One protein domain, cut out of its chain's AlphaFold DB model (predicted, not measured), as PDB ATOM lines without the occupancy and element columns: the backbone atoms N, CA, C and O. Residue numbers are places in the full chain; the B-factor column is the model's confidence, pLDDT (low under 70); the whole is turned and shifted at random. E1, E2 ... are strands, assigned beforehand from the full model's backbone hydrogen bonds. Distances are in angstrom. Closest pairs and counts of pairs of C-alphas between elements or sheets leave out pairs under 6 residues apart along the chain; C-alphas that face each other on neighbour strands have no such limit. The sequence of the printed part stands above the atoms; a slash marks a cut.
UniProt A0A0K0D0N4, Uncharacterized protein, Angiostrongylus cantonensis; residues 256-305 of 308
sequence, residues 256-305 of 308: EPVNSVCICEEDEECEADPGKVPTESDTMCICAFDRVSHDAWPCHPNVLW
ATOM      1  N   GLU A 256      23.919 -20.109 -12.210       79.75
ATOM      2  CA  GLU A 256      24.964 -19.110 -11.968       79.75
ATOM      3  C   GLU A 256      25.070 -18.141 -13.156       79.75
ATOM      4  O   GLU A 256      24.947 -18.576 -14.302       79.75
ATOM      5  N   PRO A 257      25.256 -16.829 -12.919       84.31
ATOM      6  CA  PRO A 257      25.423 -15.873 -14.005       84.31
ATOM      7  C   PRO A 257      26.812 -16.033 -14.636       84.31
ATOM      8  O   PRO A 257      27.825 -16.000 -13.932       84.31
ATOM      9  N   VAL A 258      26.862 -16.179 -15.959       84.94
ATOM     10  CA  VAL A 258      28.106 -16.322 -16.734       84.94
ATOM     11  C   VAL A 258      28.103 -15.342 -17.904       84.94
ATOM     12  O   VAL A 258      27.060 -15.096 -18.506       84.94
ATOM     13  N   ASN A 259      29.276 -14.790 -18.225       83.62
ATOM     14  CA  ASN A 259      29.464 -13.951 -19.406       83.62
ATOM     15  C   ASN A 259      29.834 -14.817 -20.617       83.62
ATOM     16  O   ASN A 259      30.774 -15.611 -20.532       83.62
ATOM     17  N   SER A 260      29.159 -14.616 -21.745       84.50
ATOM     18  CA  SER A 260      29.460 -15.281 -23.019       84.50
ATOM     19  C   SER A 260      29.403 -14.301 -24.191       84.50
ATOM     20  O   SER A 260      28.945 -13.162 -24.053       84.50
ATOM     21  N   VAL A 261      29.886 -14.742 -25.355       85.50
ATOM     22  CA  VAL A 261      29.638 -14.041 -26.622       85.50
ATOM     23  C   VAL A 261      28.195 -14.306 -27.043       85.50
ATOM     24  O   VAL A 261      27.745 -15.449 -26.959       85.50
ATOM     25  N   CYS A 262      27.483 -13.264 -27.474       83.81
ATOM     26  CA  CYS A 262      26.103 -13.393 -27.946       83.81
ATOM     27  C   CYS A 262      26.032 -13.605 -29.441       83.81
ATOM     28  O   CYS A 262      26.688 -12.890 -30.202       83.81
ATOM     29  N   ILE A 263      25.127 -14.487 -29.836       83.62
ATOM     30  CA  ILE A 263      24.606 -14.580 -31.192       83.62
ATOM     31  C   ILE A 263      23.117 -14.261 -31.080       83.62
ATOM     32  O   ILE A 263      22.374 -15.021 -30.472       83.62
ATOM     33  N   CYS A 264      22.707 -13.099 -31.583       81.81
ATOM     34  CA  CYS A 264      21.311 -12.669 -31.571       81.81
ATOM     35  C   CYS A 264      20.796 -12.661 -33.011       81.81
ATOM     36  O   CYS A 264      21.454 -12.090 -33.887       81.81
ATOM     37  N   GLU A 265      19.647 -13.284 -33.250       76.25
ATOM     38  CA  GLU A 265      18.910 -13.120 -34.506       76.25
ATOM     39  C   GLU A 265      18.049 -11.843 -34.438       76.25
ATOM     40  O   GLU A 265      17.956 -11.209 -33.387       76.25
ATOM     41  N   GLU A 266      17.481 -11.403 -35.566       65.25
ATOM     42  CA  GLU A 266      16.807 -10.093 -35.710       65.25
ATOM     43  C   GLU A 266      15.626  -9.868 -34.729       65.25
ATOM     44  O   GLU A 266      15.203  -8.727 -34.548       65.25
ATOM     45  N   ASP A 267      15.173 -10.918 -34.034       57.56
ATOM     46  CA  ASP A 267      14.055 -10.936 -33.087       57.56
ATOM     47  C   ASP A 267      14.506 -11.156 -31.621       57.56
ATOM     48  O   ASP A 267      14.183 -12.187 -31.055       57.56
ATOM     49  N   GLU A 268      15.241 -10.221 -30.994       64.56
ATOM     50  CA  GLU A 268      15.553 -10.086 -29.533       64.56
ATOM     51  C   GLU A 268      16.024 -11.323 -28.709       64.56
ATOM     52  O   GLU A 268      16.409 -11.181 -27.544       64.56
ATOM     53  N   GLU A 269      16.059 -12.522 -29.280       74.50
ATOM     54  CA  GLU A 269      16.414 -13.783 -28.648       74.50
ATOM     55  C   GLU A 269      17.895 -14.051 -28.931       74.50
ATOM     56  O   GLU A 269      18.333 -14.230 -30.069       74.50
ATOM     57  N   CYS A 270      18.698 -13.979 -27.871       81.62
ATOM     58  CA  CYS A 270      20.140 -14.157 -27.944       81.62
ATOM     59  C   CYS A 270      20.536 -15.506 -27.346       81.62
ATOM     60  O   CYS A 270      20.075 -15.876 -26.264       81.62
ATOM     61  N   GLU A 271      21.465 -16.194 -28.002       83.75
ATOM     62  CA  GLU A 271      22.071 -17.436 -27.526       83.75
ATOM     63  C   GLU A 271      23.546 -17.228 -27.147       83.75
ATOM     64  O   GLU A 271      24.238 -16.348 -27.676       83.75
ATOM     65  N   ALA A 272      24.034 -18.043 -26.206       83.06
ATOM     66  CA  ALA A 272      25.448 -18.097 -25.851       83.06
ATOM     67  C   ALA A 272      26.240 -18.901 -26.888       83.06
ATOM     68  O   ALA A 272      25.857 -20.021 -27.218       83.06
ATOM     69  N   ASP A 273      27.405 -18.401 -27.303       80.38
ATOM     70  CA  ASP A 273      28.418 -19.217 -27.980       80.38
ATOM     71  C   ASP A 273      29.375 -19.842 -26.939       80.38
ATOM     72  O   ASP A 273      30.248 -19.145 -26.408       80.38
ATOM     73  N   PRO A 274      29.254 -21.147 -26.620       68.50
ATOM     74  CA  PRO A 274      30.103 -21.807 -25.627       68.50
ATOM     75  C   PRO A 274      31.544 -22.029 -26.114       68.50
ATOM     76  O   PRO A 274      32.420 -22.358 -25.312       68.50
ATOM     77  N   GLY A 275      31.807 -21.896 -27.419       69.50
ATOM     78  CA  GLY A 275      33.110 -22.169 -28.026       69.50
ATOM     79  C   GLY A 275      34.052 -20.967 -28.060       69.50
ATOM     80  O   GLY A 275      35.240 -21.137 -28.354       69.50
ATOM     81  N   LYS A 276      33.555 -19.759 -27.766       76.00
ATOM     82  CA  LYS A 276      34.287 -18.504 -27.960       76.00
ATOM     83  C   LYS A 276      34.479 -17.740 -26.649       76.00
ATOM     84  O   LYS A 276      33.532 -17.413 -25.944       76.00
ATOM     85  N   VAL A 277      35.733 -17.403 -26.343       73.44
ATOM     86  CA  VAL A 277      36.065 -16.506 -25.225       73.44
ATOM     87  C   VAL A 277      35.793 -15.059 -25.661       73.44
ATOM     88  O   VAL A 277      36.319 -14.663 -26.706       73.44
ATOM     89  N   PRO A 278      35.009 -14.266 -24.903       71.62
ATOM     90  CA  PRO A 278      34.703 -12.887 -25.278       71.62
ATOM     91  C   PRO A 278      35.960 -12.026 -25.425       71.62
ATOM     92  O   PRO A 278      36.787 -11.961 -24.513       71.62
ATOM     93  N   THR A 279      36.093 -11.352 -26.569       74.31
ATOM     94  CA  THR A 279      37.132 -10.341 -26.836       74.31
ATOM     95  C   THR A 279      36.507  -8.936 -26.786       74.31
ATOM     96  O   THR A 279      35.298  -8.808 -26.937       74.31
ATOM     97  N   GLU A 280      37.286  -7.858 -26.600       66.81
ATOM     98  CA  GLU A 280      36.755  -6.476 -26.476       66.81
ATOM     99  C   GLU A 280      35.888  -5.998 -27.661       66.81
ATOM    100  O   GLU A 280      35.098  -5.071 -27.508       66.81
ATOM    101  N   SER A 281      36.024  -6.613 -28.839       69.19
ATOM    102  CA  SER A 281      35.217  -6.306 -30.026       69.19
ATOM    103  C   SER A 281      33.903  -7.088 -30.119       69.19
ATOM    104  O   SER A 281      33.118  -6.828 -31.027       69.19
ATOM    105  N   ASP A 282      33.689  -8.078 -29.250       73.12
ATOM    106  CA  ASP A 282      32.532  -8.969 -29.302       73.12
ATOM    107  C   ASP A 282      31.365  -8.436 -28.459       73.12
ATOM    108  O   ASP A 282      31.544  -7.826 -27.404       73.12
ATOM    109  N   THR A 283      30.142  -8.715 -28.905       74.50
ATOM    110  CA  THR A 283      28.920  -8.443 -28.144       74.50
ATOM    111  C   THR A 283      28.814  -9.403 -26.959       74.50
ATOM    112  O   THR A 283      28.717 -10.618 -27.142       74.50
ATOM    113  N   MET A 284      28.849  -8.858 -25.741       81.38
ATOM    114  CA  MET A 284      28.810  -9.619 -24.486       81.38
ATOM    115  C   MET A 284      27.378  -9.753 -23.951       81.38
ATOM    116  O   MET A 284      26.638  -8.766 -23.914       81.38
ATOM    117  N   CYS A 285      27.021 -10.944 -23.467       86.31
ATOM    118  CA  CYS A 285      25.768 -11.217 -22.750       86.31
ATOM    119  C   CYS A 285      26.052 -11.833 -21.398       86.31
ATOM    120  O   CYS A 285      27.077 -12.479 -21.183       86.31
ATOM    121  N   ILE A 286      25.073 -11.664 -20.519       86.81
ATOM    122  CA  ILE A 286      24.940 -12.414 -19.281       86.81
ATOM    123  C   ILE A 286      23.905 -13.499 -19.542       86.81
ATOM    124  O   ILE A 286      22.795 -13.201 -19.988       86.81
ATOM    125  N   CYS A 287      24.275 -14.738 -19.242       87.50
ATOM    126  CA  CYS A 287      23.423 -15.911 -19.369       87.50
ATOM    127  C   CYS A 287      23.252 -16.609 -18.021       87.50
ATOM    128  O   CYS A 287      24.158 -16.594 -17.179       87.50
ATOM    129  N   ALA A 288      22.108 -17.262 -17.831       88.19
ATOM    130  CA  ALA A 288      21.904 -18.184 -16.719       88.19
ATOM    131  C   ALA A 288      22.476 -19.563 -17.081       88.19
ATOM    132  O   ALA A 288      21.932 -20.255 -17.935       88.19
ATOM    133  N   PHE A 289      23.578 -19.963 -16.444       85.31
ATOM    134  CA  PHE A 289      24.187 -21.275 -16.660       85.31
ATOM    135  C   PHE A 289      23.628 -22.302 -15.678       85.31
ATOM    136  O   PHE A 289      23.764 -22.139 -14.460       85.31
ATOM    137  N   ASP A 290      23.024 -23.372 -16.194       84.44
ATOM    138  CA  ASP A 290      22.614 -24.517 -15.386       84.44
ATOM    139  C   ASP A 290      23.755 -25.537 -15.286       84.44
ATOM    140  O   ASP A 290      24.167 -26.179 -16.255       84.44
ATOM    141  N   ARG A 291      24.237 -25.761 -14.062       79.00
ATOM    142  CA  ARG A 291      25.255 -26.783 -13.786       79.00
ATOM    143  C   ARG A 291      24.788 -28.206 -14.064       79.00
ATOM    144  O   ARG A 291      25.639 -29.088 -14.171       79.00
ATOM    145  N   VAL A 292      23.480 -28.449 -14.108       76.44
ATOM    146  CA  VAL A 292      22.914 -29.782 -14.320       76.44
ATOM    147  C   VAL A 292      22.856 -30.120 -15.804       76.44
ATOM    148  O   VAL A 292      23.312 -31.199 -16.178       76.44
ATOM    149  N   SER A 293      22.320 -29.223 -16.636       80.38
ATOM    150  CA  SER A 293      22.197 -29.463 -18.078       80.38
ATOM    151  C   SER A 293      23.428 -29.032 -18.880       80.38
ATOM    152  O   SER A 293      23.610 -29.506 -19.995       80.38
ATOM    153  N   HIS A 294      24.310 -28.215 -18.289       78.25
ATOM    154  CA  HIS A 294      25.422 -27.545 -18.977       78.25
ATOM    155  C   HIS A 294      24.967 -26.601 -20.098       78.25
ATOM    156  O   HIS A 294      25.753 -26.293 -20.993       78.25
ATOM    157  N   ASP A 295      23.741 -26.088 -19.993       81.81
ATOM    158  CA  ASP A 295      23.201 -25.093 -20.913       81.81
ATOM    159  C   ASP A 295      23.259 -23.693 -20.299       81.81
ATOM    160  O   ASP A 295      23.082 -23.507 -19.090       81.81
ATOM    161  N   ALA A 296      23.505 -22.699 -21.150       83.94
ATOM    162  CA  ALA A 296      23.482 -21.285 -20.798       83.94
ATOM    163  C   ALA A 296      22.292 -20.617 -21.496       83.94
ATOM    164  O   ALA A 296      22.401 -20.206 -22.648       83.94
ATOM    165  N   TRP A 297      21.150 -20.540 -20.809       81.25
ATOM    166  CA  TRP A 297      19.926 -19.917 -21.322       81.25
ATOM    167  C   TRP A 297      18.992 -19.513 -20.163       81.25
ATOM    168  O   TRP A 297      18.881 -20.267 -19.190       81.25
ATOM    169  N   PRO A 298      18.282 -18.369 -20.236       87.75
ATOM    170  CA  PRO A 298      18.310 -17.350 -21.293       87.75
ATOM    171  C   PRO A 298      19.536 -16.428 -21.201       87.75
ATOM    172  O   PRO A 298      20.163 -16.317 -20.141       87.75
ATOM    173  N   CYS A 299      19.864 -15.764 -22.312       87.06
ATOM    174  CA  CYS A 299      20.952 -14.792 -22.417       87.06
ATOM    175  C   CYS A 299      20.424 -13.396 -22.747       87.06
ATOM    176  O   CYS A 299      19.540 -13.240 -23.585       87.06
ATOM    177  N   HIS A 300      21.011 -12.368 -22.131       86.62
ATOM    178  CA  HIS A 300      20.635 -10.971 -22.360       86.62
ATOM    179  C   HIS A 300      21.842 -10.132 -22.793       86.62
ATOM    180  O   HIS A 300      22.843 -10.106 -22.065       86.62
ATOM    181  N   PRO A 301      21.770  -9.424 -23.934       84.56
ATOM    182  CA  PRO A 301      22.879  -8.631 -24.450       84.56
ATOM    183  C   PRO A 301      23.100  -7.362 -23.616       84.56
ATOM    184  O   PRO A 301      22.157  -6.768 -23.089       84.56
ATOM    185  N   ASN A 302      24.354  -6.915 -23.530       79.50
ATOM    186  CA  ASN A 302      24.754  -5.752 -22.730       79.50
ATOM    187  C   ASN A 302      24.109  -4.417 -23.137       79.50
ATOM    188  O   ASN A 302      24.043  -3.504 -22.315       79.50
ATOM    189  N   VAL A 303      23.607  -4.302 -24.369       75.06
ATOM    190  CA  VAL A 303      22.897  -3.109 -24.857       75.06
ATOM    191  C   VAL A 303      21.609  -2.828 -24.077       75.06
ATOM    192  O   VAL A 303      21.229  -1.670 -23.953       75.06
ATOM    193  N   LEU A 304      20.983  -3.856 -23.489       71.44
ATOM    194  CA  LEU A 304      19.741  -3.728 -22.716       71.44
ATOM    195  C   LEU A 304      19.970  -3.395 -21.233       71.44
ATOM    196  O   LEU A 304      19.018  -3.132 -20.506       71.44
ATOM    197  N   TRP A 305      21.210  -3.422 -20.734       73.56
ATOM    198  CA  TRP A 305      21.461  -3.282 -19.291       73.56
ATOM    199  C   TRP A 305      21.434  -1.831 -18.800       73.56
ATOM    200  O   TRP A 305      21.397  -1.602 -17.593       73.56
TER     201      TRP A 305
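What this domain is: This is residues 256 to 305 of the 308 residues of an uncharacterized protein of Angiostrongylus cantonensis (UniProt A0A0K0D0N4). One antiparallel sheet of four strands curls like part of a barrel, bringing its edge strands E2 and E4 near each other. Its longest strand, E1, bends sharply and pairs with E3 by its first part and E2 by its last. The 50 printed residues include four named strands, E1 to E4 along the chain, and no named helix: the class is all strand, with sheet order E2 E1 E3 E4. The whole is compact, with a radius of gyration of the C-alphas of 10.3 A and spans of 29 by 23 by 18 A.

How they stand to each other: Look first at E1, residues 256 to 264, which bends by 75 degrees at residue 261. Its residues 256 to 261 pair with antiparallel E3, residues 284 to 290; N 258 and O 287, 3.0 A apart, are within hydrogen-bond range. Its residues 261 to 264 pair with E2, residues 270 to 273, in a hairpin, with N 271 and O 263 within hydrogen-bond range at 2.9 A. E4, residues 296 to 301, forms a hairpin with E3, with N 300 and O 286 within hydrogen-bond range at 2.9 A. The closest C-alphas of E2 and E4, Cys 270 and Cys 299, are 5.6 A apart.

Where its parts are: Find C-alpha 256 at (24.964, -19.110, -11.968); from there E1 runs 21.0 A. E3 spans 18.5 A, and E4 13.2 A to C-alpha 301 at (22.879, -8.631, -24.450).

The domain as a whole: The printed part has no cut and no long link. Confidence is under 70 at residues 266 to 268, 274 to 275 and 280 to 281.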